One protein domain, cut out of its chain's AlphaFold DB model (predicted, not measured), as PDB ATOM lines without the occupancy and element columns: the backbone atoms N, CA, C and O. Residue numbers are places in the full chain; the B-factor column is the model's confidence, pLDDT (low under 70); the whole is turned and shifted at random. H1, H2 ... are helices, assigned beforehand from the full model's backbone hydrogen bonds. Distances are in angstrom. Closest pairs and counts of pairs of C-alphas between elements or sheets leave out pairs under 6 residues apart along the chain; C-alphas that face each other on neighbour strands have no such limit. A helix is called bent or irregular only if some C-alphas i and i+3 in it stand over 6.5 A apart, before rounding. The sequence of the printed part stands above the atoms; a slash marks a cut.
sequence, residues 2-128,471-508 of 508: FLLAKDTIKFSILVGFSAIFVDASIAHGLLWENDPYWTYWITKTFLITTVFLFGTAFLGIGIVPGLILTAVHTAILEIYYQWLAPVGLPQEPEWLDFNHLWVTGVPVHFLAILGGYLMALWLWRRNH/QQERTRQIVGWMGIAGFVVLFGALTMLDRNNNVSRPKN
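What this domain is: This is residues 2 to 128 and 471 to 508 of the 508 residues of the protein "MFS transporter" of Mesorhizobium sp (UniProt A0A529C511). Look first for the longest helix, H5, which packs along one side of an elongated bundle of five helices. The other four, H1, H2, H3 and H4, go round in a ring of tilted neighbours, each touching the next and H4 touching H1, with H4 nearest the middle and between H5 and H3; residues 503 to 508, of which 503 belongs to H5, stick out. You will find 165 residues printed, with five named helices in the order H1, H2, H3, H4, H5 and no named strand, so the class is all helix. The whole is compact, with a radius of gyration of the C-alphas of 16.7 A, and spans 58 by 36 by 22 A.

Where its parts are: Find C-alpha 471 at (232.386, 221.341, 393.776); from there H5, residues 471 to 503, runs 48.2 A to C-alpha 503 at (231.330, 251.800, 356.462). H4, residues 98 to 128, is 44.2 A long and has a kink of 37 degrees near residue 105; it is irregular, but only just, with C-alphas 103 and 106 6.8 A apart. H1, residues 5 to 32, starts at C-alpha 5, (208.597, 244.522, 356.277), and is 36.8 A long; it too is only just irregular, with C-alphas 29 and 32 6.50 A apart. H2 is residues 38 to 59, 31.1 A, and H3 is residues 63 to 83, 30.0 A.

How they stand to each other: From H5, look at residues 484 to 498, which alone touch H4, closest at the C-alphas of Gly 115 and Val 488, 4.6 A; the two run the same way at a shallow tilt of 30 degrees. H5 touches H1 with residues 476 to 484 alone, closest at the C-alphas of Leu 31 and Gly 480, 4.4 A. H1 and H4, the hubs, touch at a steep tilt of 44 degrees, opposite ways, with the C-alphas of Ala 19 and Gly 116 closest at 3.7 A. H3 and H4 form a hairpin, closest at the C-alphas of Thr 74 and Phe 110, 5.8 A. H1 and H2 are a hairpin, closest at the C-alphas of Gly 16 and Thr 49, 4.6 A; so are H2 and H3, at those of Leu 59 and Pro 65, 5.9 A. H1 and H3 are apart. In H2, H3 and H5 every O i to N i+4 pair is within hydrogen-bond range; in H1 21 of 24 are, in H4 24 of 27.

The domain as a whole: The farthest C-alphas, those of Gln 91 and Asn 508, are 59.6 A apart. Residues 129 to 470 are not printed, and C-alphas 128 and 471 are 47.1 A apart across this cut. The link from H3 to H4, residues 84 to 97, is long. Look for pLDDT under 70 at residues 32 to 39, 81 to 103, 127 to 128 and 500 to 508.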
ATOM      1  N   PHE A   2     216.472 250.710 359.908       88.56
ATOM      2  CA  PHE A   2     215.145 250.150 359.657       88.56
ATOM      3  C   PHE A   2     215.199 249.156 358.498       88.56
ATOM      4  O   PHE A   2     215.963 249.350 357.553       88.56
ATOM      5  N   LEU A   3     214.430 248.077 358.615       88.31
ATOM      6  CA  LEU A   3     214.312 247.027 357.609       88.31
ATOM      7  C   LEU A   3     212.980 247.162 356.866       88.31
ATOM      8  O   LEU A   3     212.012 247.708 357.395       88.31
ATOM      9  N   LEU A   4     212.928 246.638 355.642       90.62
ATOM     10  CA  LEU A   4     211.663 246.427 354.939       90.62
ATOM     11  C   LEU A   4     210.827 245.382 355.684       90.62
ATOM     12  O   LEU A   4     211.384 244.486 356.308       90.62
ATOM     13  N   ALA A   5     209.500 245.424 355.551       89.81
ATOM     14  CA  ALA A   5     208.597 244.522 356.277       89.81
ATOM     15  C   ALA A   5     208.982 243.032 356.157       89.81
ATOM     16  O   ALA A   5     209.079 242.323 357.158       89.81
ATOM     17  N   LYS A   6     209.284 242.568 354.935       92.25
ATOM     18  CA  LYS A   6     209.739 241.191 354.666       92.25
ATOM     19  C   LYS A   6     211.031 240.844 355.410       92.25
ATOM     20  O   LYS A   6     211.196 239.718 355.873       92.25
ATOM     21  N   ASP A   7     211.942 241.799 355.497       90.00
ATOM     22  CA  ASP A   7     213.251 241.619 356.109       90.00
ATOM     23  C   ASP A   7     213.177 241.694 357.630       90.00
ATOM     24  O   ASP A   7     213.833 240.900 358.298       90.00
ATOM     25  N   THR A   8     212.312 242.551 358.177       92.56
ATOM     26  CA  THR A   8     211.966 242.561 359.602       92.56
ATOM     27  C   THR A   8     211.457 241.187 360.037       92.56
ATOM     28  O   THR A   8     211.967 240.635 361.005       92.56
ATOM     29  N   ILE A   9     210.522 240.586 359.288       94.25
ATOM     30  CA  ILE A   9     209.987 239.249 359.600       94.25
ATOM     31  C   ILE A   9     211.096 238.191 359.589       94.25
ATOM     32  O   ILE A   9     211.254 237.449 360.556       94.25
ATOM     33  N   LYS A  10     211.891 238.129 358.513       93.50
ATOM     34  CA  LYS A  10     212.987 237.152 358.394       93.50
ATOM     35  C   LYS A  10     214.019 237.306 359.506       93.50
ATOM     36  O   LYS A  10     214.471 236.307 360.059       93.50
ATOM     37  N   PHE A  11     214.401 238.543 359.806       94.94
ATOM     38  CA  PHE A  11     215.369 238.841 360.848       94.94
ATOM     39  C   PHE A  11     214.853 238.408 362.221       94.94
ATOM     40  O   PHE A  11     215.571 237.732 362.948       94.94
ATOM     41  N   SER A  12     213.601 238.715 362.561       96.88
ATOM     42  CA  SER A  12     213.037 238.345 363.862       96.88
ATOM     43  C   SER A  12     212.866 236.837 364.036       96.88
ATOM     44  O   SER A  12     213.129 236.329 365.122       96.88
ATOM     45  N   ILE A  13     212.517 236.105 362.972       96.25
ATOM     46  CA  ILE A  13     212.520 234.632 362.984       96.25
ATOM     47  C   ILE A  13     213.940 234.102 363.222       96.25
ATOM     48  O   ILE A  13     214.138 233.208 364.043       96.25
ATOM     49  N   LEU A  14     214.941 234.675 362.543       95.56
ATOM     50  CA  LEU A  14     216.341 234.313 362.757       95.56
ATOM     51  C   LEU A  14     216.770 234.575 364.207       95.56
ATOM     52  O   LEU A  14     217.457 233.732 364.775       95.56
ATOM     53  N   VAL A  15     216.350 235.690 364.819       97.62
ATOM     54  CA  VAL A  15     216.600 235.974 366.243       97.62
ATOM     55  C   VAL A  15     215.950 234.917 367.132       97.62
ATOM     56  O   VAL A  15     216.638 234.386 367.995       97.62
ATOM     57  N   GLY A  16     214.680 234.570 366.900       96.94
ATOM     58  CA  GLY A  16     213.966 233.543 367.666       96.94
ATOM     59  C   GLY A  16     214.704 232.205 367.695       96.94
ATOM     60  O   GLY A  16     215.031 231.706 368.769       96.94
ATOM     61  N   PHE A  17     215.049 231.672 366.519       95.69
ATOM     62  CA  PHE A  17     215.799 230.415 366.415       95.69
ATOM     63  C   PHE A  17     217.229 230.514 366.960       95.69
ATOM     64  O   PHE A  17     217.728 229.572 367.567       95.69
ATOM     65  N   SER A  18     217.899 231.649 366.764       96.50
ATOM     66  CA  SER A  18     219.263 231.856 367.263       96.50
ATOM     67  C   SER A  18     219.304 231.920 368.787       96.50
ATOM     68  O   SER A  18     220.176 231.323 369.405       96.50
ATOM     69  N   ALA A  19     218.362 232.637 369.397       96.56
ATOM     70  CA  ALA A  19     218.267 232.795 370.841       96.56
ATOM     71  C   ALA A  19     217.856 231.496 371.526       96.56
ATOM     72  O   ALA A  19     218.517 231.114 372.485       96.56
ATOM     73  N   ILE A  20     216.852 230.776 371.008       94.12
ATOM     74  CA  ILE A  20     216.473 229.485 371.595       94.12
ATOM     75  C   ILE A  20     217.589 228.448 371.458       94.12
ATOM     76  O   ILE A  20     217.783 227.629 372.345       94.12
ATOM     77  N   PHE A  21     218.378 228.511 370.381       94.44
ATOM     78  CA  PHE A  21     219.548 227.658 370.234       94.44
ATOM     79  C   PHE A  21     220.614 227.955 371.294       94.44
ATOM     80  O   PHE A  21     221.153 227.026 371.886       94.44
ATOM     81  N   VAL A  22     220.937 229.229 371.544       95.44
ATOM     82  CA  VAL A  22     221.916 229.615 372.582       95.44
ATOM     83  C   VAL A  22     221.410 229.238 373.972       95.44
ATOM     84  O   VAL A  22     222.175 228.754 374.800       95.44
ATOM     85  N   ASP A  23     220.116 229.416 374.204       91.44
ATOM     86  CA  ASP A  23     219.443 229.021 375.433       91.44
ATOM     87  C   ASP A  23     219.526 227.503 375.653       91.44
ATOM     88  O   ASP A  23     220.027 227.064 376.680       91.44
ATOM     89  N   ALA A  24     219.173 226.688 374.658       89.31
ATOM     90  CA  ALA A  24     219.281 225.231 374.743       89.31
ATOM     91  C   ALA A  24     220.733 224.746 374.865       89.31
ATOM     92  O   ALA A  24     221.045 223.878 375.672       89.31
ATOM     93  N   SER A  25     221.644 225.300 374.065       90.31
ATOM     94  CA  SER A  25     223.026 224.817 373.999       90.31
ATOM     95  C   SER A  25     223.880 225.260 375.180       90.31
ATOM     96  O   SER A  25     224.651 224.456 375.686       90.31
ATOM     97  N   ILE A  26     223.767 226.515 375.616       90.56
ATOM     98  CA  ILE A  26     224.668 227.097 376.614       90.56
ATOM     99  C   ILE A  26     223.959 227.275 377.954       90.56
ATOM    100  O   ILE A  26     224.473 226.795 378.957       90.56
ATOM    101  N   ALA A  27     222.796 227.932 378.000       87.38
ATOM    102  CA  ALA A  27     222.109 228.150 379.276       87.38
ATOM    103  C   ALA A  27     221.655 226.814 379.881       87.38
ATOM    104  O   ALA A  27     222.124 226.404 380.935       87.38
ATOM    105  N   HIS A  28     220.827 226.066 379.168       82.19
ATOM    106  CA  HIS A  28     220.400 224.753 379.618       82.19
ATOM    107  C   HIS A  28     221.517 223.719 379.478       82.19
ATOM    108  O   HIS A  28     221.777 222.979 380.416       82.19
ATOM    109  N   GLY A  29     222.244 223.693 378.361       79.69
ATOM    110  CA  GLY A  29     223.224 222.633 378.141       79.69
ATOM    111  C   GLY A  29     224.478 222.679 379.006       79.69
ATOM    112  O   GLY A  29     224.968 221.627 379.412       79.69
ATOM    113  N   LEU A  30     225.009 223.872 379.279       80.75
ATOM    114  CA  LEU A  30     226.280 224.035 379.988       80.75
ATOM    115  C   LEU A  30     226.093 224.439 381.456       80.75
ATOM    116  O   LEU A  30     226.973 224.129 382.260       80.75
ATOM    117  N   LEU A  31     225.000 225.144 381.785       76.69
ATOM    118  CA  LEU A  31     224.765 225.718 383.114       76.69
ATOM    119  C   LEU A  31     223.721 224.948 383.938       76.69
ATOM    120  O   LEU A  31     224.013 224.619 385.082       76.69
ATOM    121  N   TRP A  32     222.521 224.707 383.401       69.56
ATOM    122  CA  TRP A  32     221.395 224.174 384.190       69.56
ATOM    123  C   TRP A  32     221.142 222.670 384.035       69.56
ATOM    124  O   TRP A  32     220.474 222.085 384.877       69.56
ATOM    125  N   GLU A  33     221.627 222.057 382.957       65.19
ATOM    126  CA  GLU A  33     221.459 220.641 382.590       65.19
ATOM    127  C   GLU A  33     220.024 220.091 382.591       65.19
ATOM    128  O   GLU A  33     219.804 218.884 382.493       65.19
ATOM    129  N   ASN A  34     219.031 220.973 382.602       63.03
ATOM    130  CA  ASN A  34     217.627 220.615 382.514       63.03
ATOM    131  C   ASN A  34     217.117 220.690 381.065       63.03
ATOM    132  O   ASN A  34     217.557 221.506 380.250       63.03
ATOM    133  N   ASP A  35     216.155 219.823 380.753       64.56
ATOM    134  CA  ASP A  35     215.360 219.895 379.525       64.56
ATOM    135  C   ASP A  35     213.984 220.472 379.877       64.56
ATOM    136  O   ASP A  35     213.105 219.729 380.332       64.56
ATOM    137  N   PRO A  36     213.777 221.794 379.738       58.78
ATOM    138  CA  PRO A  36     212.450 222.355 379.863       58.78
ATOM    139  C   PRO A  36     211.605 221.805 378.709       58.78
ATOM    140  O   PRO A  36     211.992 221.884 377.553       58.78
ATOM    141  N   TYR A  37     210.448 221.229 379.026       65.81
ATOM    142  CA  TYR A  37     209.497 220.603 378.099       65.81
ATOM    143  C   TYR A  37     209.496 221.138 376.655       65.81
ATOM    144  O   TYR A  37     209.561 222.337 376.414       65.81
ATOM    145  N   TRP A  38     209.231 220.288 375.660       68.75
ATOM    146  CA  TRP A  38     209.106 220.728 374.257       68.75
ATOM    147  C   TRP A  38     208.145 221.920 374.042       68.75
ATOM    148  O   TRP A  38     208.375 222.762 373.170       68.75
ATOM    149  N   THR A  39     207.097 222.037 374.864       68.12
ATOM    150  CA  THR A  39     206.170 223.178 374.878       68.12
ATOM    151  C   THR A  39     206.848 224.487 375.284       68.12
ATOM    152  O   THR A  39     206.535 225.528 374.700       68.12
ATOM    153  N   TYR A  40     207.801 224.450 376.219       78.12
ATOM    154  CA  TYR A  40     208.651 225.582 376.588       78.12
ATOM    155  C   TYR A  40     209.467 226.048 375.386       78.12
ATOM    156  O   TYR A  40     209.389 227.222 375.020       78.12
ATOM    157  N   TRP A  41     210.183 225.132 374.725       82.50
ATOM    158  CA  TRP A  41     211.058 225.474 373.600       82.50
ATOM    159  C   TRP A  41     210.290 226.187 372.483       82.50
ATOM    160  O   TRP A  41     210.722 227.220 371.961       82.50
ATOM    161  N   ILE A  42     209.100 225.679 372.157       84.69
ATOM    162  CA  ILE A  42     208.225 226.276 371.147       84.69
ATOM    163  C   ILE A  42     207.700 227.639 371.606       84.69
ATOM    164  O   ILE A  42     207.838 228.628 370.882       84.69
ATOM    165  N   THR A  43     207.126 227.715 372.808       84.31
ATOM    166  CA  THR A  43     206.495 228.943 373.319       84.31
ATOM    167  C   THR A  43     207.509 230.074 373.459       84.31
ATOM    168  O   THR A  43     207.260 231.185 372.985       84.31
ATOM    169  N   LYS A  44     208.692 229.790 374.013       87.62
ATOM    170  CA  LYS A  44     209.777 230.766 374.158       87.62
ATOM    171  C   LYS A  44     210.276 231.251 372.797       87.62
ATOM    172  O   LYS A  44     210.457 232.452 372.613       87.62
ATOM    173  N   THR A  45     210.386 230.373 371.795       93.25
ATOM    174  CA  THR A  45     210.741 230.778 370.420       93.25
ATOM    175  C   THR A  45     209.732 231.767 369.827       93.25
ATOM    176  O   THR A  45     210.126 232.782 369.238       93.25
ATOM    177  N   PHE A  46     208.429 231.508 369.990       93.00
ATOM    178  CA  PHE A  46     207.377 232.418 369.526       93.00
ATOM    179  C   PHE A  46     207.384 233.744 370.285       93.00
ATOM    180  O   PHE A  46     207.239 234.796 369.657       93.00
ATOM    181  N   LEU A  47     207.602 233.717 371.601       93.38
ATOM    182  CA  LEU A  47     207.704 234.923 372.418       93.38
ATOM    183  C   LEU A  47     208.876 235.804 371.965       93.38
ATOM    184  O   LEU A  47     208.663 236.977 371.648       93.38
ATOM    185  N   ILE A  48     210.078 235.230 371.828       95.62
ATOM    186  CA  ILE A  48     211.268 235.935 371.329       95.62
ATOM    187  C   ILE A  48     210.968 236.538 369.956       95.62
ATOM    188  O   ILE A  48     211.113 237.745 369.755       95.62
ATOM    189  N   THR A  49     210.489 235.721 369.016       97.25
ATOM    190  CA  THR A  49     210.194 236.171 367.648       97.25
ATOM    191  C   THR A  49     209.205 237.335 367.642       97.25
ATOM    192  O   THR A  49     209.408 238.307 366.915       97.25
ATOM    193  N   THR A  50     208.166 237.275 368.476       96.62
ATOM    194  CA  THR A  50     207.125 238.308 368.572       96.62
ATOM    195  C   THR A  50     207.692 239.620 369.103       96.62
ATOM    196  O   THR A  50     207.544 240.657 368.452       96.62
ATOM    197  N   VAL A  51     208.402 239.588 370.237       97.00
ATOM    198  CA  VAL A  51     209.004 240.792 370.834       97.00
ATOM    199  C   VAL A  51     209.981 241.445 369.860       97.00
ATOM    200  O   VAL A  51     209.919 242.657 369.639       97.00
ATOM    201  N   PHE A  52     210.840 240.659 369.208       97.62
ATOM    202  CA  PHE A  52     211.804 241.198 368.252       97.62
ATOM    203  C   PHE A  52     211.164 241.639 366.934       97.62
ATOM    204  O   PHE A  52     211.680 242.565 366.313       97.62
ATOM    205  N   LEU A  53     210.054 241.044 366.486       97.31
ATOM    206  CA  LEU A  53     209.290 241.503 365.318       97.31
ATOM    207  C   LEU A  53     208.714 242.899 365.541       97.31
ATOM    208  O   LEU A  53     209.022 243.809 364.771       97.31
ATOM    209  N   PHE A  54     207.938 243.082 366.612       96.31
ATOM    210  CA  PHE A  54     207.389 244.394 366.953       96.31
ATOM    211  C   PHE A  54     208.511 245.387 367.247       96.31
ATOM    212  O   PHE A  54     208.582 246.454 366.643       96.31
ATOM    213  N   GLY A  55     209.452 245.003 368.102       95.75
ATOM    214  CA  GLY A  55     210.569 245.841 368.502       95.75
ATOM    215  C   GLY A  55     211.423 246.341 367.341       95.75
ATOM    216  O   GLY A  55     211.703 247.536 367.242       95.75
ATOM    217  N   THR A  56     211.802 245.449 366.425       94.94
ATOM    218  CA  THR A  56     212.615 245.807 365.255       94.94
ATOM    219  C   THR A  56     211.850 246.704 364.283       94.94
ATOM    220  O   THR A  56     212.465 247.553 363.640       94.94
ATOM    221  N   ALA A  57     210.523 246.575 364.190       94.31
ATOM    222  CA  ALA A  57     209.715 247.462 363.357       94.31
ATOM    223  C   ALA A  57     209.767 248.926 363.839       94.31
ATOM    224  O   ALA A  57     209.797 249.830 363.006       94.31
ATOM    225  N   PHE A  58     209.843 249.164 365.155       95.19
ATOM    226  CA  PHE A  58     209.841 250.515 365.740       95.19
ATOM    227  C   PHE A  58     211.233 251.075 366.060       95.19
ATOM    228  O   PHE A  58     211.457 252.274 365.916       95.19
ATOM    229  N   LEU A  59     212.182 250.232 366.477       95.31
ATOM    230  CA  LEU A  59     213.533 250.649 366.886       95.31
ATOM    231  C   LEU A  59     214.602 250.368 365.814       95.31
ATOM    232  O   LEU A  59     215.723 250.883 365.885       95.31
ATOM    233  N   GLY A  60     214.273 249.547 364.813       93.81
ATOM    234  CA  GLY A  60     215.226 249.016 363.844       93.81
ATOM    235  C   GLY A  60     216.187 247.984 364.448       93.81
ATOM    236  O   GLY A  60     216.071 247.574 365.600       93.81
ATOM    237  N   ILE A  61     217.180 247.569 363.656       94.06
ATOM    238  CA  ILE A  61     218.255 246.668 364.099       94.06
ATOM    239  C   ILE A  61     219.530 247.428 364.476       94.06
ATOM    240  O   ILE A  61     219.868 248.462 363.877       94.06
ATOM    241  N   GLY A  62     220.286 246.875 365.424       93.56
ATOM    242  CA  GLY A  62     221.564 247.391 365.907       93.56
ATOM    243  C   GLY A  62     221.868 246.894 367.320       93.56
ATOM    244  O   GLY A  62     221.008 246.324 367.971       93.56
ATOM    245  N   ILE A  63     223.079 247.151 367.818       94.25
ATOM    246  CA  ILE A  63     223.478 246.694 369.163       94.25
ATOM    247  C   ILE A  63     222.578 247.318 370.242       94.25
ATOM    248  O   ILE A  63     222.042 246.599 371.074       94.25
ATOM    249  N   VAL A  64     222.351 248.637 370.188       95.25
ATOM    250  CA  VAL A  64     221.505 249.342 371.170       95.25
ATOM    251  C   VAL A  64     220.035 248.896 371.100       95.25
ATOM    252  O   VAL A  64     219.516 248.503 372.142       95.25
ATOM    253  N   PRO A  65     219.365 248.859 369.923       95.56
ATOM    254  CA  PRO A  65     218.038 248.248 369.823       95.56
ATOM    255  C   PRO A  65     217.998 246.810 370.353       95.56
ATOM    256  O   PRO A  65     217.095 246.469 371.103       95.56
ATOM    257  N   GLY A  66     219.003 245.989 370.034       96.25
ATOM    258  CA  GLY A  66     219.123 244.622 370.539       96.25
ATOM    259  C   GLY A  66     219.134 244.522 372.060       96.25
ATOM    260  O   GLY A  66     218.394 243.717 372.616       96.25
ATOM    261  N   LEU A  67     219.923 245.364 372.733       96.94
ATOM    262  CA  LEU A  67     219.982 245.419 374.198       96.94
ATOM    263  C   LEU A  67     218.622 245.781 374.806       96.94
ATOM    264  O   LEU A  67     218.167 245.105 375.726       96.94
ATOM    265  N   ILE A  68     217.956 246.804 374.262       97.44
ATOM    266  CA  ILE A  68     216.636 247.245 374.735       97.44
ATOM    267  C   ILE A  68     215.606 246.125 374.557       97.44
ATOM    268  O   ILE A  68     214.897 245.783 375.499       97.44
ATOM    269  N   LEU A  69     215.540 245.524 373.368       97.56
ATOM    270  CA  LEU A  69     214.576 244.463 373.071       97.56
ATOM    271  C   LEU A  69     214.833 243.196 373.881       97.56
ATOM    272  O   LEU A  69     213.882 242.544 374.303       97.56
ATOM    273  N   THR A  70     216.098 242.885 374.163       97.38
ATOM    274  CA  THR A  70     216.456 241.772 375.044       97.38
ATOM    275  C   THR A  70     216.023 242.039 376.485       97.38
ATOM    276  O   THR A  70     215.452 241.153 377.116       97.38
ATOM    277  N   ALA A  71     216.222 243.259 376.996       95.94
ATOM    278  CA  ALA A  71     215.768 243.643 378.334       95.94
ATOM    279  C   ALA A  71     214.241 243.551 378.457       95.94
ATOM    280  O   ALA A  71     213.734 242.967 379.410       95.94
ATOM    281  N   VAL A  72     213.512 244.062 377.456       95.62
ATOM    282  CA  VAL A  72     212.045 243.978 377.396       95.62
ATOM    283  C   VAL A  72     211.582 242.526 377.342       95.62
ATOM    284  O   VAL A  72     210.706 242.146 378.112       95.62
ATOM    285  N   HIS A  73     212.174 241.704 376.471       94.62
ATOM    286  CA  HIS A  73     211.832 240.287 376.401       94.62
ATOM    287  C   HIS A  73     212.068 239.590 377.741       94.62
ATOM    288  O   HIS A  73     211.196 238.870 378.210       94.62
ATOM    289  N   THR A  74     213.235 239.803 378.350       91.25
ATOM    290  CA  THR A  74     213.587 239.186 379.635       91.25
ATOM    291  C   THR A  74     212.572 239.594 380.698       91.25
ATOM    292  O   THR A  74     211.992 238.730 381.333       91.25
ATOM    293  N   ALA A  75     212.232 240.882 380.808       89.38
ATOM    294  CA  ALA A  75     211.205 241.338 381.743       89.38
ATOM    295  C   ALA A  75     209.833 240.676 381.503       89.38
ATOM    296  O   ALA A  75     209.179 240.269 382.458       89.38
ATOM    297  N   ILE A  76     209.404 240.532 380.241       89.50
ATOM    298  CA  ILE A  76     208.151 239.837 379.902       89.50
ATOM    299  C   ILE A  76     208.214 238.364 380.315       89.50
ATOM    300  O   ILE A  76     207.255 237.862 380.892       89.50
ATOM    301  N   LEU A  77     209.324 237.685 380.021       83.94
ATOM    302  CA  LEU A  77     209.531 236.277 380.347       83.94
ATOM    303  C   LEU A  77     209.458 236.041 381.863       83.94
ATOM    304  O   LEU A  77     208.759 235.137 382.305       83.94
ATOM    305  N   GLU A  78     210.113 236.887 382.655       77.38
ATOM    306  CA  GLU A  78     210.119 236.755 384.115       77.38
ATOM    307  C   GLU A  78     208.755 237.085 384.734       77.38
ATOM    308  O   GLU A  78     208.290 236.369 385.618       77.38
ATOM    309  N   ILE A  79     208.056 238.112 384.229       78.75
ATOM    310  CA  ILE A  79     206.673 238.392 384.649       78.75
ATOM    311  C   ILE A  79     205.765 237.208 384.306       78.75
ATOM    312  O   ILE A  79     204.914 236.826 385.111       78.75
ATOM    313  N   TYR A  80     205.948 236.622 383.121       74.62
ATOM    314  CA  TYR A  80     205.195 235.456 382.690       74.62
ATOM    315  C   TYR A  80     205.415 234.264 383.630       74.62
ATOM    316  O   TYR A  80     204.428 233.689 384.088       74.62
ATOM    317  N   TYR A  81     206.668 233.948 383.986       68.81
ATOM    318  CA  TYR A  81     206.979 232.857 384.919       68.81
ATOM    319  C   TYR A  81     206.458 233.091 386.332       68.81
ATOM    320  O   TYR A  81     205.976 232.153 386.957       68.81
ATOM    321  N   GLN A  82     206.545 234.319 386.838       65.56
ATOM    322  CA  GLN A  82     206.203 234.608 388.229       65.56
ATOM    323  C   GLN A  82     204.703 234.778 388.476       65.56
ATOM    324  O   GLN A  82     204.232 234.458 389.562       65.56
ATOM    325  N   TRP A  83     203.957 235.322 387.511       65.00
ATOM    326  CA  TRP A  83     202.603 235.828 387.777       65.00
ATOM    327  C   TRP A  83     201.525 235.262 386.858       65.00
ATOM    328  O   TRP A  83     200.345 235.332 387.197       65.00
ATOM    329  N   LEU A  84     201.896 234.753 385.680       63.28
ATOM    330  CA  LEU A  84     200.947 234.420 384.616       63.28
ATOM    331  C   LEU A  84     201.015 232.960 384.177       63.28
ATOM    332  O   LEU A  84     200.524 232.667 383.093       63.28
ATOM    333  N   ALA A  85     201.601 232.049 384.953       57.28
ATOM    334  CA  ALA A  85     201.603 230.628 384.615       57.28
ATOM    335  C   ALA A  85     200.164 230.055 384.653       57.28
ATOM    336  O   ALA A  85     199.685 229.633 385.706       57.28
ATOM    337  N   PRO A  86     199.436 230.044 383.516       48.84
ATOM    338  CA  PRO A  86     198.845 228.788 383.081       48.84
ATOM    339  C   PRO A  86     198.831 228.646 381.550       48.84
ATOM    340  O   PRO A  86     197.945 229.169 380.881       48.84
ATOM    341  N   VAL A  87     199.759 227.849 381.009       37.91
ATOM    342  CA  VAL A  87     199.511 226.890 379.912       37.91
ATOM    343  C   VAL A  87     200.491 225.725 380.108       37.91
ATOM    344  O   VAL A  87     201.648 225.808 379.716       37.91
ATOM    345  N   GLY A  88     200.036 224.639 380.738       40.84
ATOM    346  CA  GLY A  88     200.782 223.371 380.783       40.84
ATOM    347  C   GLY A  88     201.982 223.297 381.735       40.84
ATOM    348  O   GLY A  88     202.799 222.399 381.566       40.84
ATOM    349  N   LEU A  89     202.084 224.196 382.717       43.97
ATOM    350  CA  LEU A  89     203.032 224.096 383.831       43.97
ATOM    351  C   LEU A  89     202.254 224.188 385.163       43.97
ATOM    352  O   LEU A  89     201.249 224.905 385.202       43.97
ATOM    353  N   PRO A  90     202.662 223.453 386.214       39.16
ATOM    354  CA  PRO A  90     202.083 223.547 387.558       39.16
ATOM    355  C   PRO A  90     202.122 224.988 388.105       39.16
ATOM    356  O   PRO A  90     202.919 225.811 387.658       39.16
ATOM    357  N   GLN A  91     201.188 225.308 389.011       39.22
ATOM    358  CA  GLN A  91     200.858 226.677 389.460       39.22
ATOM    359  C   GLN A  91     202.000 227.432 390.167       39.22
ATOM    360  O   GLN A  91     201.909 228.647 390.321       39.22
ATOM    361  N   GLU A  92     203.086 226.751 390.515       42.81
ATOM    362  CA  GLU A  92     204.400 227.343 390.741       42.81
ATOM    363  C   GLU A  92     205.354 226.626 389.775       42.81
ATOM    364  O   GLU A  92     205.271 225.399 389.665       42.81
ATOM    365  N   PRO A  93     206.230 227.313 389.018       47.38
ATOM    366  CA  PRO A  93     207.279 226.610 388.299       47.38
ATOM    367  C   PRO A  93     208.135 225.858 389.333       47.38
ATOM    368  O   PRO A  93     208.997 226.463 389.963       47.38
ATOM    369  N   GLU A  94     207.894 224.546 389.466       49.53
ATOM    370  CA  GLU A  94     208.564 223.504 390.289       49.53
ATOM    371  C   GLU A  94     210.101 223.409 390.089       49.53
ATOM    372  O   GLU A  94     210.724 222.380 390.314       49.53
ATOM    373  N   TRP A  95     210.732 224.452 389.553       50.38
ATOM    374  CA  TRP A  95     212.114 224.502 389.090       50.38
ATOM    375  C   TRP A  95     212.771 225.879 389.292       50.38
ATOM    376  O   TRP A  95     213.946 226.035 388.968       50.38
ATOM    377  N   LEU A  96     212.062 226.881 389.834       48.56
ATOM    378  CA  LEU A  96     212.602 228.227 390.057       48.56
ATOM    379  C   LEU A  96     212.382 228.670 391.509       48.56
ATOM    380  O   LEU A  96     211.440 229.393 391.819       48.56
ATOM    381  N   ASP A  97     213.310 228.287 392.391       52.50
ATOM    382  CA  ASP A  97     213.543 229.025 393.639       52.50
ATOM    383  C   ASP A  97     213.701 230.518 393.284       52.50
ATOM    384  O   ASP A  97     214.440 230.878 392.362       52.50
ATOM    385  N   PHE A  98     212.985 231.400 393.987       52.38
ATOM    386  CA  PHE A  98     212.980 232.841 393.727       52.38
ATOM    387  C   PHE A  98     214.402 233.427 393.697       52.38
ATOM    388  O   PHE A  98     214.698 234.307 392.887       52.38
ATOM    389  N   ASN A  99     215.309 232.910 394.531       51.94
ATOM    390  CA  ASN A  99     216.713 233.314 394.528       51.94
ATOM    391  C   ASN A  99     217.438 232.834 393.257       51.94
ATOM    392  O   ASN A  99     218.130 233.610 392.595       51.94
ATOM    393  N   HIS A 100     217.210 231.584 392.852       60.25
ATOM    394  CA  HIS A 100     217.759 231.019 391.620       60.25
ATOM    395  C   HIS A 100     217.274 231.770 390.375       60.25
ATOM    396  O   HIS A 100     218.077 232.039 389.474       60.25
ATOM    397  N   LEU A 101     216.009 232.195 390.354       61.97
ATOM    398  CA  LEU A 101     215.421 232.971 389.267       61.97
ATOM    399  C   LEU A 101     216.122 234.322 389.083       61.97
ATOM    400  O   LEU A 101     216.492 234.661 387.965       61.97
ATOM    401  N   TRP A 102     216.370 235.085 390.148       63.12
ATOM    402  CA  TRP A 102     216.968 236.422 390.015       63.12
ATOM    403  C   TRP A 102     218.495 236.426 389.919       63.12
ATOM    404  O   TRP A 102     219.055 237.295 389.247       63.12
ATOM    405  N   VAL A 103     219.175 235.468 390.552       63.38
ATOM    406  CA  VAL A 103     220.646 235.402 390.565       63.38
ATOM    407  C   VAL A 103     221.190 234.697 389.328       63.38
ATOM    408  O   VAL A 103     222.195 235.132 388.766       63.38
ATOM    409  N   THR A 104     220.519 233.636 388.873       71.94
ATOM    410  CA  THR A 104     220.966 232.858 387.710       71.94
ATOM    411  C   THR A 104     219.988 232.945 386.542       71.94
ATOM    412  O   THR A 104     220.434 233.218 385.435       71.94
ATOM    413  N   GLY A 105     218.675 232.839 386.765       76.06
ATOM    414  CA  GLY A 105     217.646 232.880 385.717       76.06
ATOM    415  C   GLY A 105     217.710 234.138 384.849       76.06
ATOM    416  O   GLY A 105     218.066 234.066 383.674       76.06
ATOM    417  N   VAL A 106     217.431 235.305 385.432       84.62
ATOM    418  CA  VAL A 106     217.333 236.585 384.713       84.62
ATOM    419  C   VAL A 106     218.601 236.919 383.933       84.62
ATOM    420  O   VAL A 106     218.492 237.212 382.734       84.62
ATOM    421  N   PRO A 107     219.811 236.896 384.529       89.94
ATOM    422  CA  PRO A 107     220.982 237.318 383.781       89.94
ATOM    423  C   PRO A 107     221.387 236.277 382.726       89.94
ATOM    424  O   PRO A 107     221.837 236.671 381.651       89.94
ATOM    425  N   VAL A 108     221.165 234.978 382.955       88.94
ATOM    426  CA  VAL A 108     221.427 233.935 381.946       88.94
ATOM    427  C   VAL A 108     220.444 234.041 380.786       88.94
ATOM    428  O   VAL A 108     220.885 234.075 379.637       88.94
ATOM    429  N   HIS A 109     219.142 234.186 381.051       90.00
ATOM    430  CA  HIS A 109     218.133 234.414 380.014       90.00
ATOM    431  C   HIS A 109     218.482 235.639 379.170       90.00
ATOM    432  O   HIS A 109     218.528 235.556 377.940       90.00
ATOM    433  N   PHE A 110     218.793 236.763 379.824       94.81
ATOM    434  CA  PHE A 110     219.200 237.984 379.139       94.81
ATOM    435  C   PHE A 110     220.408 237.740 378.227       94.81
ATOM    436  O   PHE A 110     220.378 238.106 377.051       94.81
ATOM    437  N   LEU A 111     221.466 237.102 378.735       96.25
ATOM    438  CA  LEU A 111     222.676 236.839 377.957       96.25
ATOM    439  C   LEU A 111     222.438 235.837 376.822       96.25
ATOM    440  O   LEU A 111     222.990 236.031 375.739       96.25
ATOM    441  N   ALA A 112     221.599 234.818 377.013       94.94
ATOM    442  CA  ALA A 112     221.282 233.833 375.981       94.94
ATOM    443  C   ALA A 112     220.537 234.487 374.812       94.94
ATOM    444  O   ALA A 112     220.924 234.348 373.647       94.94
ATOM    445  N   ILE A 113     219.515 235.287 375.126       96.75
ATOM    446  CA  ILE A 113     218.738 236.027 374.129       96.75
ATOM    447  C   ILE A 113     219.613 237.071 373.435       96.75
ATOM    448  O   ILE A 113     219.574 237.188 372.207       96.75
ATOM    449  N   LEU A 114     220.445 237.797 374.189       98.12
ATOM    450  CA  LEU A 114     221.370 238.776 373.624       98.12
ATOM    451  C   LEU A 114     222.386 238.099 372.700       98.12
ATOM    452  O   LEU A 114     222.633 238.590 371.600       98.12
ATOM    453  N   GLY A 115     222.954 236.967 373.113       97.69
ATOM    454  CA  GLY A 115     223.878 236.165 372.317       97.69
ATOM    455  C   GLY A 115     223.242 235.719 371.004       97.69
ATOM    456  O   GLY A 115     223.804 235.955 369.933       97.69
ATOM    457  N   GLY A 116     222.026 235.170 371.064       97.69
ATOM    458  CA  GLY A 116     221.253 234.797 369.881       97.69
ATOM    459  C   GLY A 116     220.936 235.981 368.968       97.69
ATOM    460  O   GLY A 116     221.100 235.886 367.751       97.69
ATOM    461  N   TYR A 117     220.553 237.127 369.535       98.25
ATOM    462  CA  TYR A 117     220.341 238.357 368.775       98.25
ATOM    463  C   TYR A 117     221.618 238.829 368.073       98.25
ATOM    464  O   TYR A 117     221.582 239.184 366.895       98.25
ATOM    465  N   LEU A 118     222.756 238.845 368.773       97.88
ATOM    466  CA  LEU A 118     224.037 239.274 368.215       97.88
ATOM    467  C   LEU A 118     224.503 238.322 367.110       97.88
ATOM    468  O   LEU A 118     224.982 238.788 366.074       97.88
ATOM    469  N   MET A 119     224.291 237.014 367.274       96.69
ATOM    470  CA  MET A 119     224.516 236.028 366.219       96.69
ATOM    471  C   MET A 119     223.642 236.306 364.994       96.69
ATOM    472  O   MET A 119     224.163 236.424 363.883       96.69
ATOM    473  N   ALA A 120     222.334 236.486 365.186       95.69
ATOM    474  CA  ALA A 120     221.407 236.816 364.108       95.69
ATOM    475  C   ALA A 120     221.793 238.127 363.404       95.69
ATOM    476  O   ALA A 120     221.798 238.199 362.176       95.69
ATOM    477  N   LEU A 121     222.175 239.159 364.162       95.00
ATOM    478  CA  LEU A 121     222.620 240.452 363.641       95.00
ATOM    479  C   LEU A 121     223.908 240.329 362.829       95.00
ATOM    480  O   LEU A 121     224.045 240.983 361.790       95.00
ATOM    481  N   TRP A 122     224.851 239.508 363.284       93.50
ATOM    482  CA  TRP A 122     226.087 239.240 362.562       93.50
ATOM    483  C   TRP A 122     225.809 238.519 361.241       93.50
ATOM    484  O   TRP A 122     226.207 239.015 360.184       93.50
ATOM    485  N   LEU A 123     225.045 237.423 361.277       91.50
ATOM    486  CA  LEU A 123     224.636 236.681 360.080       91.50
ATOM    487  C   LEU A 123     223.885 237.585 359.095       91.50
ATOM    488  O   LEU A 123     224.195 237.603 357.904       91.50
ATOM    489  N   TRP A 124     222.957 238.407 359.592       90.00
ATOM    490  CA  TRP A 124     222.180 239.339 358.775       90.00
ATOM    491  C   TRP A 124     223.060 240.330 358.005       90.00
ATOM    492  O   TRP A 124     222.838 240.581 356.819       90.00
ATOM    493  N   ARG A 125     224.094 240.876 358.660       87.25
ATOM    494  CA  ARG A 125     225.039 241.825 358.046       87.25
ATOM    495  C   ARG A 125     225.919 241.188 356.970       87.25
ATOM    496  O   ARG A 125     226.376 241.904 356.082       87.25
ATOM    497  N   ARG A 126     226.149 239.874 357.032       80.81
ATOM    498  CA  ARG A 126     226.971 239.132 356.059       80.81
ATOM    499  C   ARG A 126     226.181 238.593 354.873       80.81
ATOM    500  O   ARG A 126     226.706 238.612 353.756       80.81
ATOM    501  N   ASN A 127     224.926 238.202 355.107       67.69
ATOM    502  CA  ASN A 127     224.024 237.573 354.135       67.69
ATOM    503  C   ASN A 127     223.878 238.368 352.818       67.69
ATOM    504  O   ASN A 127     223.624 237.796 351.765       67.69
ATOM    505  N   HIS A 128     224.109 239.686 352.838       53.09
ATOM    506  CA  HIS A 128     223.993 240.533 351.646       53.09
ATOM    507  C   HIS A 128     225.127 240.387 350.616       53.09
ATOM    508  O   HIS A 128     224.944 240.810 349.484       53.09
ATOM    509  N   GLN A 471     231.247 221.038 394.643       82.12
ATOM    510  CA  GLN A 471     232.386 221.341 393.776       82.12
ATOM    511  C   GLN A 471     232.048 221.123 392.296       82.12
ATOM    512  O   GLN A 471     232.509 221.890 391.441       82.12
ATOM    513  N   GLN A 472     231.268 220.084 391.986       79.75
ATOM    514  CA  GLN A 472     230.849 219.776 390.620       79.75
ATOM    515  C   GLN A 472     229.891 220.858 390.119       79.75
ATOM    516  O   GLN A 472     230.139 221.435 389.060       79.75
ATOM    517  N   GLU A 473     228.888 221.219 390.919       80.06
ATOM    518  CA  GLU A 473     227.939 222.291 390.608       80.06
ATOM    519  C   GLU A 473     228.637 223.635 390.413       80.06
ATOM    520  O   GLU A 473     228.455 224.290 389.387       80.06
ATOM    521  N   ARG A 474     229.520 224.031 391.339       83.19
ATOM    522  CA  ARG A 474     230.295 225.271 391.208       83.19
ATOM    523  C   ARG A 474     231.134 225.275 389.930       83.19
ATOM    524  O   ARG A 474     231.223 226.304 389.261       83.19
ATOM    525  N   THR A 475     231.762 224.153 389.585       83.00
ATOM    526  CA  THR A 475     232.566 224.047 388.358       83.00
ATOM    527  C   THR A 475     231.692 224.236 387.123       83.00
ATOM    528  O   THR A 475     232.030 225.049 386.262       83.00
ATOM    529  N   ARG A 476     230.543 223.551 387.064       82.94
ATOM    530  CA  ARG A 476     229.558 223.684 385.982       82.94
ATOM    531  C   ARG A 476     229.049 225.118 385.868       82.94
ATOM    532  O   ARG A 476     229.074 225.683 384.779       82.94
ATOM    533  N   GLN A 477     228.720 225.762 386.988       83.38
ATOM    534  CA  GLN A 477     228.302 227.162 387.015       83.38
ATOM    535  C   GLN A 477     229.373 228.100 386.446       83.38
ATOM    536  O   GLN A 477     229.082 228.918 385.574       83.38
ATOM    537  N   ILE A 478     230.625 227.977 386.897       86.06
ATOM    538  CA  ILE A 478     231.739 228.804 386.407       86.06
ATOM    539  C   ILE A 478     231.924 228.612 384.897       86.06
ATOM    540  O   ILE A 478     232.048 229.591 384.159       86.06
ATOM    541  N   VAL A 479     231.915 227.365 384.426       86.75
ATOM    542  CA  VAL A 479     232.060 227.037 383.003       86.75
ATOM    543  C   VAL A 479     230.884 227.576 382.187       86.75
ATOM    544  O   VAL A 479     231.117 228.214 381.160       86.75
ATOM    545  N   GLY A 480     229.648 227.412 382.657       87.69
ATOM    546  CA  GLY A 480     228.446 227.954 382.026       87.69
ATOM    547  C   GLY A 480     228.482 229.476 381.894       87.69
ATOM    548  O   GLY A 480     228.266 230.006 380.800       87.69
ATOM    549  N   TRP A 481     228.861 230.186 382.960       89.81
ATOM    550  CA  TRP A 481     229.039 231.643 382.935       89.81
ATOM    551  C   TRP A 481     230.130 232.085 381.961       89.81
ATOM    552  O   TRP A 481     229.923 233.020 381.184       89.81
ATOM    553  N   MET A 482     231.281 231.409 381.957       91.31
ATOM    554  CA  MET A 482     232.347 231.692 380.992       91.31
ATOM    555  C   MET A 482     231.889 231.429 379.555       91.31
ATOM    556  O   MET A 482     232.172 232.237 378.670       91.31
ATOM    557  N   GLY A 483     231.157 230.339 379.323       91.88
ATOM    558  CA  GLY A 483     230.623 229.966 378.018       91.88
ATOM    559  C   GLY A 483     229.657 231.012 377.470       91.88
ATOM    560  O   GLY A 483     229.852 231.510 376.359       91.88
ATOM    561  N   ILE A 484     228.653 231.410 378.259       94.44
ATOM    562  CA  ILE A 484     227.634 232.369 377.813       94.44
ATOM    563  C   ILE A 484     228.200 233.782 377.646       94.44
ATOM    564  O   ILE A 484     227.940 234.438 376.634       94.44
ATOM    565  N   ALA A 485     229.047 234.237 378.575       95.00
ATOM    566  CA  ALA A 485     229.720 235.526 378.457       95.00
ATOM    567  C   ALA A 485     230.671 235.540 377.252       95.00
ATOM    568  O   ALA A 485     230.656 236.486 376.461       95.00
ATOM    569  N   GLY A 486     231.449 234.470 377.063       95.25
ATOM    570  CA  GLY A 486     232.336 234.294 375.916       95.25
ATOM    571  C   GLY A 486     231.583 234.328 374.586       95.25
ATOM    572  O   GLY A 486     232.018 235.007 373.656       95.25
ATOM    573  N   PHE A 487     230.417 233.680 374.508       96.75
ATOM    574  CA  PHE A 487     229.560 233.695 373.320       96.75
ATOM    575  C   PHE A 487     229.047 235.106 372.997       96.75
ATOM    576  O   PHE A 487     229.158 235.569 371.857       96.75
ATOM    577  N   VAL A 488     228.532 235.826 374.000       97.25
ATOM    578  CA  VAL A 488     228.055 237.210 373.845       97.25
ATOM    579  C   VAL A 488     229.194 238.136 373.420       97.25
ATOM    580  O   VAL A 488     229.019 238.933 372.496       97.25
ATOM    581  N   VAL A 489     230.374 238.019 374.037       96.81
ATOM    582  CA  VAL A 489     231.561 238.812 373.678       96.81
ATOM    583  C   VAL A 489     232.009 238.510 372.250       96.81
ATOM    584  O   VAL A 489     232.261 239.446 371.489       96.81
ATOM    585  N   LEU A 490     232.056 237.235 371.853       96.31
ATOM    586  CA  LEU A 490     232.430 236.820 370.503       96.31
ATOM    587  C   LEU A 490     231.505 237.446 369.454       96.31
ATOM    588  O   LEU A 490     231.974 238.149 368.557       96.31
ATOM    589  N   PHE A 491     230.191 237.239 369.561       96.69
ATOM    590  CA  PHE A 491     229.250 237.774 368.574       96.69
ATOM    591  C   PHE A 491     229.081 239.296 368.683       96.69
ATOM    592  O   PHE A 491     228.886 239.975 367.669       96.69
ATOM    593  N   GLY A 492     229.265 239.875 369.868       95.56
ATOM    594  CA  GLY A 492     229.396 241.320 370.059       95.56
ATOM    595  C   GLY A 492     230.574 241.894 369.267       95.56
ATOM    596  O   GLY A 492     230.398 242.817 368.471       95.56
ATOM    597  N   ALA A 493     231.761 241.302 369.392       94.31
ATOM    598  CA  ALA A 493     232.945 241.716 368.646       94.31
ATOM    599  C   ALA A 493     232.762 241.523 367.130       94.31
ATOM    600  O   ALA A 493     233.020 242.441 366.349       94.31
ATOM    601  N   LEU A 494     232.247 240.365 366.702       93.00
ATOM    602  CA  LEU A 494     231.997 240.062 365.290       93.00
ATOM    603  C   LEU A 494     231.006 241.046 364.648       93.00
ATOM    604  O   LEU A 494     231.245 241.533 363.539       93.00
ATOM    605  N   THR A 495     229.917 241.395 365.341       91.19
ATOM    606  CA  THR A 495     228.971 242.406 364.845       91.19
ATOM    607  C   THR A 495     229.616 243.788 364.732       91.19
ATOM    608  O   THR A 495     229.343 244.497 363.756       91.19
ATOM    609  N   MET A 496     230.460 244.191 365.687       88.62
ATOM    610  CA  MET A 496     231.167 245.477 365.647       88.62
ATOM    611  C   MET A 496     232.175 245.549 364.494       88.62
ATOM    612  O   MET A 496     232.182 246.536 363.755       88.62
ATOM    613  N   LEU A 497     232.972 244.498 364.286       85.88
ATOM    614  CA  LEU A 497     233.980 244.443 363.224       85.88
ATOM    615  C   LEU A 497     233.354 244.541 361.825       85.88
ATOM    616  O   LEU A 497     233.818 245.325 360.994       85.88
ATOM    617  N   ASP A 498     232.253 243.830 361.568       77.25
ATOM    618  CA  ASP A 498     231.579 243.894 360.262       77.25
ATOM    619  C   ASP A 498     230.897 245.250 360.001       77.25
ATOM    620  O   ASP A 498     230.771 245.666 358.846       77.25
ATOM    621  N   ARG A 499     230.518 246.007 361.044       70.19
ATOM    622  CA  ARG A 499     230.042 247.394 360.877       70.19
ATOM    623  C   ARG A 499     231.142 248.280 360.292       70.19
ATOM    624  O   ARG A 499     230.879 249.015 359.343       70.19
ATOM    625  N   ASN A 500     232.354 248.194 360.830       60.53
ATOM    626  CA  ASN A 500     233.482 249.022 360.394       60.53
ATOM    627  C   ASN A 500     233.913 248.684 358.957       60.53
ATOM    628  O   ASN A 500     234.230 249.580 358.174       60.53
ATOM    629  N   ASN A 501     233.829 247.406 358.577       59.09
ATOM    630  CA  ASN A 501     234.119 246.944 357.217       59.09
ATOM    631  C   ASN A 501     233.076 247.402 356.181       59.09
ATOM    632  O   ASN A 501     233.422 247.626 355.025       59.09
ATOM    633  N   ASN A 502     231.805 247.559 356.569       58.53
ATOM    634  CA  ASN A 502     230.755 248.046 355.665       58.53
ATOM    635  C   ASN A 502     230.740 249.578 355.523       58.53
ATOM    636  O   ASN A 502     230.347 250.077 354.475       58.53
ATOM    637  N   VAL A 503     231.189 250.329 356.537       56.88
ATOM    638  CA  VAL A 503     231.330 251.800 356.462       56.88
ATOM    639  C   VAL A 503     232.518 252.219 355.585       56.88
ATOM    640  O   VAL A 503     232.480 253.279 354.970       56.88
ATOM    641  N   SER A 504     233.556 251.384 355.499       41.81
ATOM    642  CA  SER A 504     234.783 251.643 354.731       41.81
ATOM    643  C   SER A 504     234.733 251.183 353.268       41.81
ATOM    644  O   SER A 504     235.658 251.471 352.510       41.81
ATOM    645  N   ARG A 505     233.665 250.498 352.834       45.84
ATOM    646  CA  ARG A 505     233.473 250.162 351.417       45.84
ATOM    647  C   ARG A 505     232.966 251.393 350.656       45.84
ATOM    648  O   ARG A 505     231.937 251.942 351.055       45.84
ATOM    649  N   PRO A 506     233.632 251.825 349.567       39.38
ATOM    650  CA  PRO A 506     233.068 252.849 348.699       39.38
ATOM    651  C   PRO A 506     231.713 252.356 348.184       39.38
ATOM    652  O   PRO A 506     231.580 251.208 347.754       39.38
ATOM    653  N   LYS A 507     230.697 253.213 348.292       39.94
ATOM    654  CA  LYS A 507     229.401 252.982 347.656       39.94
ATOM    655  C   LYS A 507     229.619 253.152 346.154       39.94
ATOM    656  O   LYS A 507     229.644 254.287 345.688       39.94
ATOM    657  N   ASN A 508     229.868 252.050 345.456       34.84
ATOM    658  CA  ASN A 508     229.827 252.017 343.996       34.84
ATOM    659  C   ASN A 508     228.389 251.854 343.525       34.84
ATOM    660  O   ASN A 508     227.673 251.032 344.144       34.84
TER     661      ASN A 508